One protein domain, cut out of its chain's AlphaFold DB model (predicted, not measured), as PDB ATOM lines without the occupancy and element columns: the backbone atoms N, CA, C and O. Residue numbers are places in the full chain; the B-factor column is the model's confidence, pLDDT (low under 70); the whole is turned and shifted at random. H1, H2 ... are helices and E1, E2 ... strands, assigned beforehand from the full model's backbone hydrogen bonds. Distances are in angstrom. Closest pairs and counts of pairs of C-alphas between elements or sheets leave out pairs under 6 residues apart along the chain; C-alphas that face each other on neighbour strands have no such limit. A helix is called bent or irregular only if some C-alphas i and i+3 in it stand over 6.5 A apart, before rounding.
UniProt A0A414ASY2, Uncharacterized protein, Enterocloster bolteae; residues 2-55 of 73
ATOM      1  N   ASP A   2     193.123 253.003 256.784       44.47
ATOM      2  CA  ASP A   2     192.479 253.727 255.691       44.47
ATOM      3  C   ASP A   2     191.642 252.739 254.879       44.47
ATOM      4  O   ASP A   2     192.158 251.770 254.322       44.47
ATOM      5  N   ILE A   3     190.327 252.939 254.887       54.22
ATOM      6  CA  ILE A   3     189.414 252.178 254.042       54.22
ATOM      7  C   ILE A   3     189.756 252.595 252.614       54.22
ATOM      8  O   ILE A   3     189.614 253.771 252.271       54.22
ATOM      9  N   ASN A   4     190.242 251.652 251.805       58.78
ATOM     10  CA  ASN A   4     190.493 251.840 250.378       58.78
ATOM     11  C   ASN A   4     189.162 252.129 249.668       58.78
ATOM     12  O   ASN A   4     188.557 251.234 249.079       58.78
ATOM     13  N   LYS A   5     188.693 253.377 249.761       63.16
ATOM     14  CA  LYS A   5     187.494 253.863 249.080       63.16
ATOM     15  C   LYS A   5     187.764 253.837 247.579       63.16
ATOM     16  O   LYS A   5     188.507 254.653 247.041       63.16
ATOM     17  N   PHE A   6     187.166 252.857 246.933       71.81
ATOM     18  CA  PHE A   6     187.258 252.534 245.526       71.81
ATOM     19  C   PHE A   6     185.988 253.000 244.818       71.81
ATOM     20  O   PHE A   6     184.887 252.781 245.315       71.81
ATOM     21  N   CYS A   7     186.131 253.654 243.666       73.88
ATOM     22  CA  CYS A   7     185.002 254.084 242.848       73.88
ATOM     23  C   CYS A   7     185.015 253.321 241.527       73.88
ATOM     24  O   CYS A   7     185.939 253.494 240.727       73.88
ATOM     25  N   VAL A   8     183.984 252.512 241.285       72.00
ATOM     26  CA  VAL A   8     183.731 251.939 239.963       72.00
ATOM     27  C   VAL A   8     182.795 252.864 239.212       72.00
ATOM     28  O   VAL A   8     181.732 253.220 239.716       72.00
ATOM     29  N   ASN A   9     183.186 253.249 238.002       70.31
ATOM     30  CA  ASN A   9     182.336 254.028 237.115       70.31
ATOM     31  C   ASN A   9     181.781 253.105 236.033       70.31
ATOM     32  O   ASN A   9     182.529 252.655 235.167       70.31
ATOM     33  N   ASP A  10     180.493 252.802 236.118       71.12
ATOM     34  CA  ASP A  10     179.788 251.955 235.166       71.12
ATOM     35  C   ASP A  10     178.856 252.811 234.298       71.12
ATOM     36  O   ASP A  10     178.152 253.687 234.806       71.12
ATOM     37  N   LYS A  11     178.827 252.581 232.980       67.62
ATOM     38  CA  LYS A  11     177.987 253.384 232.073       67.62
ATOM     39  C   LYS A  11     176.489 253.212 232.306       67.62
ATOM     40  O   LYS A  11     175.730 254.108 231.945       67.62
ATOM     41  N   THR A  12     176.054 252.082 232.858       68.38
ATOM     42  CA  THR A  12     174.635 251.784 233.086       68.38
ATOM     43  C   THR A  12     174.160 252.222 234.468       68.38
ATOM     44  O   THR A  12     173.027 252.678 234.599       68.38
ATOM     45  N   CYS A  13     175.020 252.147 235.486       66.00
ATOM     46  CA  CYS A  13     174.648 252.415 236.879       66.00
ATOM     47  C   CYS A  13     175.262 253.692 237.470       66.00
ATOM     48  O   CYS A  13     174.919 254.072 238.590       66.00
ATOM     49  N   GLY A  14     176.139 254.371 236.730       71.06
ATOM     50  CA  GLY A  14     176.868 255.540 237.205       71.06
ATOM     51  C   GLY A  14     178.059 255.175 238.093       71.06
ATOM     52  O   GLY A  14     178.596 254.068 238.044       71.06
ATOM     53  N   SER A  15     178.507 256.139 238.897       74.19
ATOM     54  CA  SER A  15     179.653 255.963 239.791       74.19
ATOM     55  C   SER A  15     179.222 255.373 241.135       74.19
ATOM     56  O   SER A  15     178.400 255.963 241.835       74.19
ATOM     57  N   CYS A  16     179.802 254.237 241.518       77.56
ATOM     58  CA  CYS A  16     179.541 253.553 242.781       77.56
ATOM     59  C   CYS A  16     180.814 253.484 243.630       77.56
ATOM     60  O   CYS A  16     181.857 253.025 243.163       77.56
ATOM     61  N   TRP A  17     180.717 253.930 244.884       81.75
ATOM     62  CA  TRP A  17     181.813 253.901 245.852       81.75
ATOM     63  C   TRP A  17     181.699 252.691 246.770       81.75
ATOM     64  O   TRP A  17     180.608 252.368 247.237       81.75
ATOM     65  N   GLY A  18     182.828 252.062 247.071       83.12
ATOM     66  CA  GLY A  18     182.905 250.868 247.902       83.12
ATOM     67  C   GLY A  18     184.339 250.488 248.229       83.12
ATOM     68  O   GLY A  18     185.253 251.289 248.066       83.12
ATOM     69  N   THR A  19     184.538 249.260 248.678       85.06
ATOM     70  CA  THR A  19     185.848 248.714 249.030       85.06
ATOM     71  C   THR A  19     186.270 247.691 247.984       85.06
ATOM     72  O   THR A  19     185.502 246.788 247.656       85.06
ATOM     73  N   LEU A  20     187.492 247.816 247.462       83.44
ATOM     74  CA  LEU A  20     188.084 246.780 246.615       83.44
ATOM     75  C   LEU A  20     188.636 245.653 247.491       83.44
ATOM     76  O   LEU A  20     189.432 245.891 248.402       83.44
ATOM     77  N   VAL A  21     188.230 244.432 247.184       79.81
ATOM     78  CA  VAL A  21     188.584 243.217 247.905       79.81
ATOM     79  C   VAL A  21     189.285 242.263 246.942       79.81
ATOM     80  O   VAL A  21     188.865 242.086 245.800       79.81
ATOM     81  N   ALA A  22     190.366 241.642 247.406       76.75
ATOM     82  CA  ALA A  22     191.010 240.550 246.693       76.75
ATOM     83  C   ALA A  22     190.177 239.257 246.795       76.75
ATOM     84  O   ALA A  22     189.506 239.014 247.798       76.75
ATOM     85  N   PHE A  23     190.211 238.429 245.749       75.38
ATOM     86  CA  PHE A  23     189.388 237.217 245.652       75.38
ATOM     87  C   PHE A  23     189.636 236.214 246.796       75.38
ATOM     88  O   PHE A  23     188.712 235.548 247.249       75.38
ATOM     89  N   ASP A  24     190.862 236.140 247.309       75.75
ATOM     90  CA  ASP A  24     191.255 235.296 248.445       75.75
ATOM     91  C   ASP A  24     190.623 235.725 249.780       75.75
ATOM     92  O   ASP A  24     190.490 234.910 250.688       75.75
ATOM     93  N   LYS A  25     190.175 236.979 249.892       70.75
ATOM     94  CA  LYS A  25     189.472 237.512 251.071       70.75
ATOM     95  C   LYS A  25     187.953 237.400 250.973       70.75
ATOM     96  O   LYS A  25     187.238 237.867 251.859       70.75
ATOM     97  N   LEU A  26     187.447 236.793 249.900       69.00
ATOM     98  CA  LEU A  26     186.018 236.602 249.692       69.00
ATOM     99  C   LEU A  26     185.402 235.726 250.792       69.00
ATOM    100  O   LEU A  26     184.329 236.045 251.291       69.00
ATOM    101  N   GLU A  27     186.081 234.651 251.200       67.88
ATOM    102  CA  GLU A  27     185.571 233.727 252.223       67.88
ATOM    103  C   GLU A  27     185.399 234.400 253.592       67.88
ATOM    104  O   GLU A  27     184.430 234.124 254.297       67.88
ATOM    105  N   GLU A  28     186.288 235.335 253.945       65.31
ATOM    106  CA  GLU A  28     186.199 236.113 255.190       65.31
ATOM    107  C   GLU A  28     185.008 237.084 255.177       65.31
ATOM    108  O   GLU A  28     184.396 237.335 256.217       65.31
ATOM    109  N   LEU A  29     184.651 237.606 253.997       62.12
ATOM    110  CA  LEU A  29     183.507 238.499 253.809       62.12
ATOM    111  C   LEU A  29     182.175 237.751 253.717       62.12
ATOM    112  O   LEU A  29     181.175 238.219 254.251       62.12
ATOM    113  N   ILE A  30     182.152 236.562 253.107       62.56
ATOM    114  CA  ILE A  30     180.970 235.681 253.034       62.56
ATOM    115  C   ILE A  30     180.870 234.819 254.313       62.56
ATOM    116  O   ILE A  30     180.424 233.672 254.307       62.56
ATOM    117  N   SER A  31     181.272 235.367 255.460       55.56
ATOM    118  CA  SER A  31     181.009 234.747 256.755       55.56
ATOM    119  C   SER A  31     179.499 234.764 257.023       55.56
ATOM    120  O   SER A  31     178.908 235.805 257.328       55.56
ATOM    121  N   TYR A  32     178.889 233.582 256.892       50.78
ATOM    122  CA  TYR A  32     177.447 233.309 256.972       50.78
ATOM    123  C   TYR A  32     176.740 233.877 258.214       50.78
ATOM    124  O   TYR A  32     175.519 234.034 258.193       50.78
ATOM    125  N   GLU A  33     177.469 234.174 259.292       52.38
ATOM    126  CA  GLU A  33     176.873 234.613 260.557       52.38
ATOM    127  C   GLU A  33     176.725 236.137 260.683       52.38
ATOM    128  O   GLU A  33     175.827 236.581 261.395       52.38
ATOM    129  N   ASN A  34     177.532 236.945 259.977       53.44
ATOM    130  CA  ASN A  34     177.623 238.387 260.264       53.44
ATOM    131  C   ASN A  34     177.445 239.330 259.065       53.44
ATOM    132  O   ASN A  34     177.063 240.478 259.284       53.44
ATOM    133  N   CYS A  35     177.661 238.893 257.821       59.44
ATOM    134  CA  CYS A  35     177.594 239.788 256.661       59.44
ATOM    135  C   CYS A  35     176.558 239.280 255.648       59.44
ATOM    136  O   CYS A  35     176.731 238.244 255.006       59.44
ATOM    137  N   LYS A  36     175.434 239.995 255.515       68.94
ATOM    138  CA  LYS A  36     174.403 239.676 254.517       68.94
ATOM    139  C   LYS A  36     174.776 240.349 253.204       68.94
ATOM    140  O   LYS A  36     174.154 241.330 252.824       68.94
ATOM    141  N   MET A  37     175.805 239.859 252.526       76.62
ATOM    142  CA  MET A  37     176.171 240.402 251.222       76.62
ATOM    143  C   MET A  37     175.214 239.909 250.134       76.62
ATOM    144  O   MET A  37     174.989 238.710 249.982       76.62
ATOM    145  N   GLU A  38     174.672 240.832 249.348       79.44
ATOM    146  CA  GLU A  38     173.845 240.542 248.179       79.44
ATOM    147  C   GLU A  38     174.621 240.869 246.902       79.44
ATOM    148  O   GLU A  38     175.112 241.989 246.725       79.44
ATOM    149  N   PHE A  39     174.718 239.895 245.996       82.69
ATOM    150  CA  PHE A  39     175.274 240.121 244.666       82.69
ATOM    151  C   PHE A  39     174.391 241.094 243.884       82.69
ATOM    152  O   PHE A  39     173.197 240.855 243.717       82.69
ATOM    153  N   GLN A  40     174.995 242.161 243.373       83.44
ATOM    154  CA  GLN A  40     174.295 243.174 242.593       83.44
ATOM    155  C   GLN A  40     174.460 242.899 241.097       83.44
ATOM    156  O   GLN A  40     173.480 242.670 240.393       83.44
ATOM    157  N   GLN A  41     175.702 242.899 240.601       82.56
ATOM    158  CA  GLN A  41     176.010 242.643 239.191       82.56
ATOM    159  C   GLN A  41     177.512 242.458 238.943       82.56
ATOM    160  O   GLN A  41     178.351 242.660 239.819       82.56
ATOM    161  N   ARG A  42     177.854 242.116 237.700       83.00
ATOM    162  CA  ARG A  42     179.223 242.103 237.178       83.00
ATOM    163  C   ARG A  42     179.492 243.383 236.381       83.00
ATOM    164  O   ARG A  42     178.712 243.713 235.495       83.00
ATOM    165  N   LEU A  43     180.610 244.045 236.660       79.44
ATOM    166  CA  LEU A  43     181.030 245.324 236.083       79.44
ATOM    167  C   LEU A  43     182.231 245.113 235.152       79.44
ATOM    168  O   LEU A  43     183.213 244.500 235.560       79.44
ATOM    169  N   TYR A  44     182.166 245.621 233.921       71.19
ATOM    170  CA  TYR A  44     183.163 245.355 232.867       71.19
ATOM    171  C   TYR A  44     184.065 246.542 232.502       71.19
ATOM    172  O   TYR A  44     185.059 246.362 231.801       71.19
ATOM    173  N   GLU A  45     183.702 247.766 232.887       66.81
ATOM    174  CA  GLU A  45     184.200 248.971 232.206       66.81
ATOM    175  C   GLU A  45     185.222 249.807 232.989       66.81
ATOM    176  O   GLU A  45     185.465 250.961 232.640       66.81
ATOM    177  N   TRP A  46     185.889 249.252 234.002       67.31
ATOM    178  CA  TRP A  46     186.912 250.004 234.737       67.31
ATOM    179  C   TRP A  46     188.326 249.508 234.429       67.31
ATOM    180  O   TRP A  46     188.699 248.391 234.780       67.31
ATOM    181  N   ASN A  47     189.125 250.346 233.755       69.38
ATOM    182  CA  ASN A  47     190.510 250.062 233.339       69.38
ATOM    183  C   ASN A  47     190.698 248.739 232.564       69.38
ATOM    184  O   ASN A  47     191.768 248.138 232.607       69.38
ATOM    185  N   GLY A  48     189.658 248.281 231.859       72.44
ATOM    186  CA  GLY A  48     189.675 247.009 231.128       72.44
ATOM    187  C   GLY A  48     189.652 245.768 232.024       72.44
ATOM    188  O   GLY A  48     189.927 244.673 231.539       72.44
ATOM    189  N   LYS A  49     189.342 245.935 233.315       79.00
ATOM    190  CA  LYS A  49     189.229 244.854 234.292       79.00
ATOM    191  C   LYS A  49     187.775 244.570 234.652       79.00
ATOM    192  O   LYS A  49     186.908 245.441 234.559       79.00
ATOM    193  N   LEU A  50     187.542 243.337 235.081       81.69
ATOM    194  CA  LEU A  50     186.236 242.808 235.423       81.69
ATOM    195  C   LEU A  50     186.078 242.777 236.946       81.69
ATOM    196  O   LEU A  50     186.981 242.349 237.658       81.69
ATOM    197  N   TYR A  51     184.925 243.225 237.439       83.88
ATOM    198  CA  TYR A  51     184.618 243.228 238.867       83.88
ATOM    199  C   TYR A  51     183.275 242.568 239.150       83.88
ATOM    200  O   TYR A  51     182.321 242.716 238.387       83.88
ATOM    201  N   LEU A  52     183.167 241.885 240.284       85.00
ATOM    202  CA  LEU A  52     181.887 241.500 240.872       85.00
ATOM    203  C   LEU A  52     181.508 242.520 241.940       85.00
ATOM    204  O   LEU A  52     182.326 242.835 242.802       85.00
ATOM    205  N   TRP A  53     180.281 243.031 241.885       85.31
ATOM    206  CA  TRP A  53     179.751 243.967 242.870       85.31
ATOM    207  C   TRP A  53     178.804 243.255 243.828       85.31
ATOM    208  O   TRP A  53     177.819 242.637 243.419       85.31
ATOM    209  N   PHE A  54     179.098 243.401 245.111       84.19
ATOM    210  CA  PHE A  54     178.260 242.978 246.215       84.19
ATOM    211  C   PHE A  54     177.924 244.166 247.106       84.19
ATOM    212  O   PHE A  54     178.703 245.110 247.229       84.19
ATOM    213  N   LYS A  55     176.768 244.105 247.753       83.12
ATOM    214  CA  LYS A  55     176.318 245.117 248.699       83.12
ATOM    215  C   LYS A  55     176.054 244.480 250.048       83.12
ATOM    216  O   LYS A  55     175.396 243.446 250.110       83.12
TER     217      LYS A  55
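This is residues 2 to 55 of the 73 residues of an uncharacterized protein of Enterocloster bolteae (UniProt A0A414ASY2). Two antiparallel hairpins, E1 with E2 and E3 with E4, stand loosely beside each other, with their turns toward the same end of the model. Between them in the chain, a short irregular helix, H1, and the loop of residues 30 to 36 lie off to the other end. The printed part has 54 residues, with four named strands and one named helix in the order E1, E2, H1, E3, E4, and its class is mostly strand. It is only just compact, close to loose, with a radius of gyration of the C-alphas of 11.8 A, and it spans 34 by 24 by 17 A.

E3, residues 37 to 46, and E4, residues 49 to 55, form an antiparallel hairpin; N 43 and O 51 are 2.8 A apart, within hydrogen-bond range. E3 bends by 58 degrees at residue 40. E1, residues 5 to 10, and E2, residues 14 to 21, form the other antiparallel hairpin, with N 8 and O 16 2.9 A apart, within hydrogen-bond range. E2 bends by 62 degrees at residue 18. The closest C-alphas of E1 and E3, those of Asp 10 and Glu 45, are 6.1 A apart. E2 and E4 are near each other, while E2 and E3 are apart. H1, residues 23 to 29, is apart from E1 and E4; it is irregular, with C-alphas 24 and 27 7.0 A apart, and has 1 of 3 O i to N i+4 pairs and 3 of 4 O i to N i+3 pairs within range.

E3 is 21.9 A long, E2 20.1 A, E4 19.3 A, E1 16.0 A and H1 10.1 A. E1 begins at C-alpha 5 (187.494, 253.863, 249.080), and E4 ends at C-alpha 55 (176.318, 245.117, 248.699).

The two C-alphas farthest apart, those of Glu 33 and Gly 48, are 34.4 A apart. The printed part has no cut and no long link. The mean pLDDT of the printed part is 71.9, with residues 2 to 5, 11 to 13, 26 to 36 and 45 to 47 under 70.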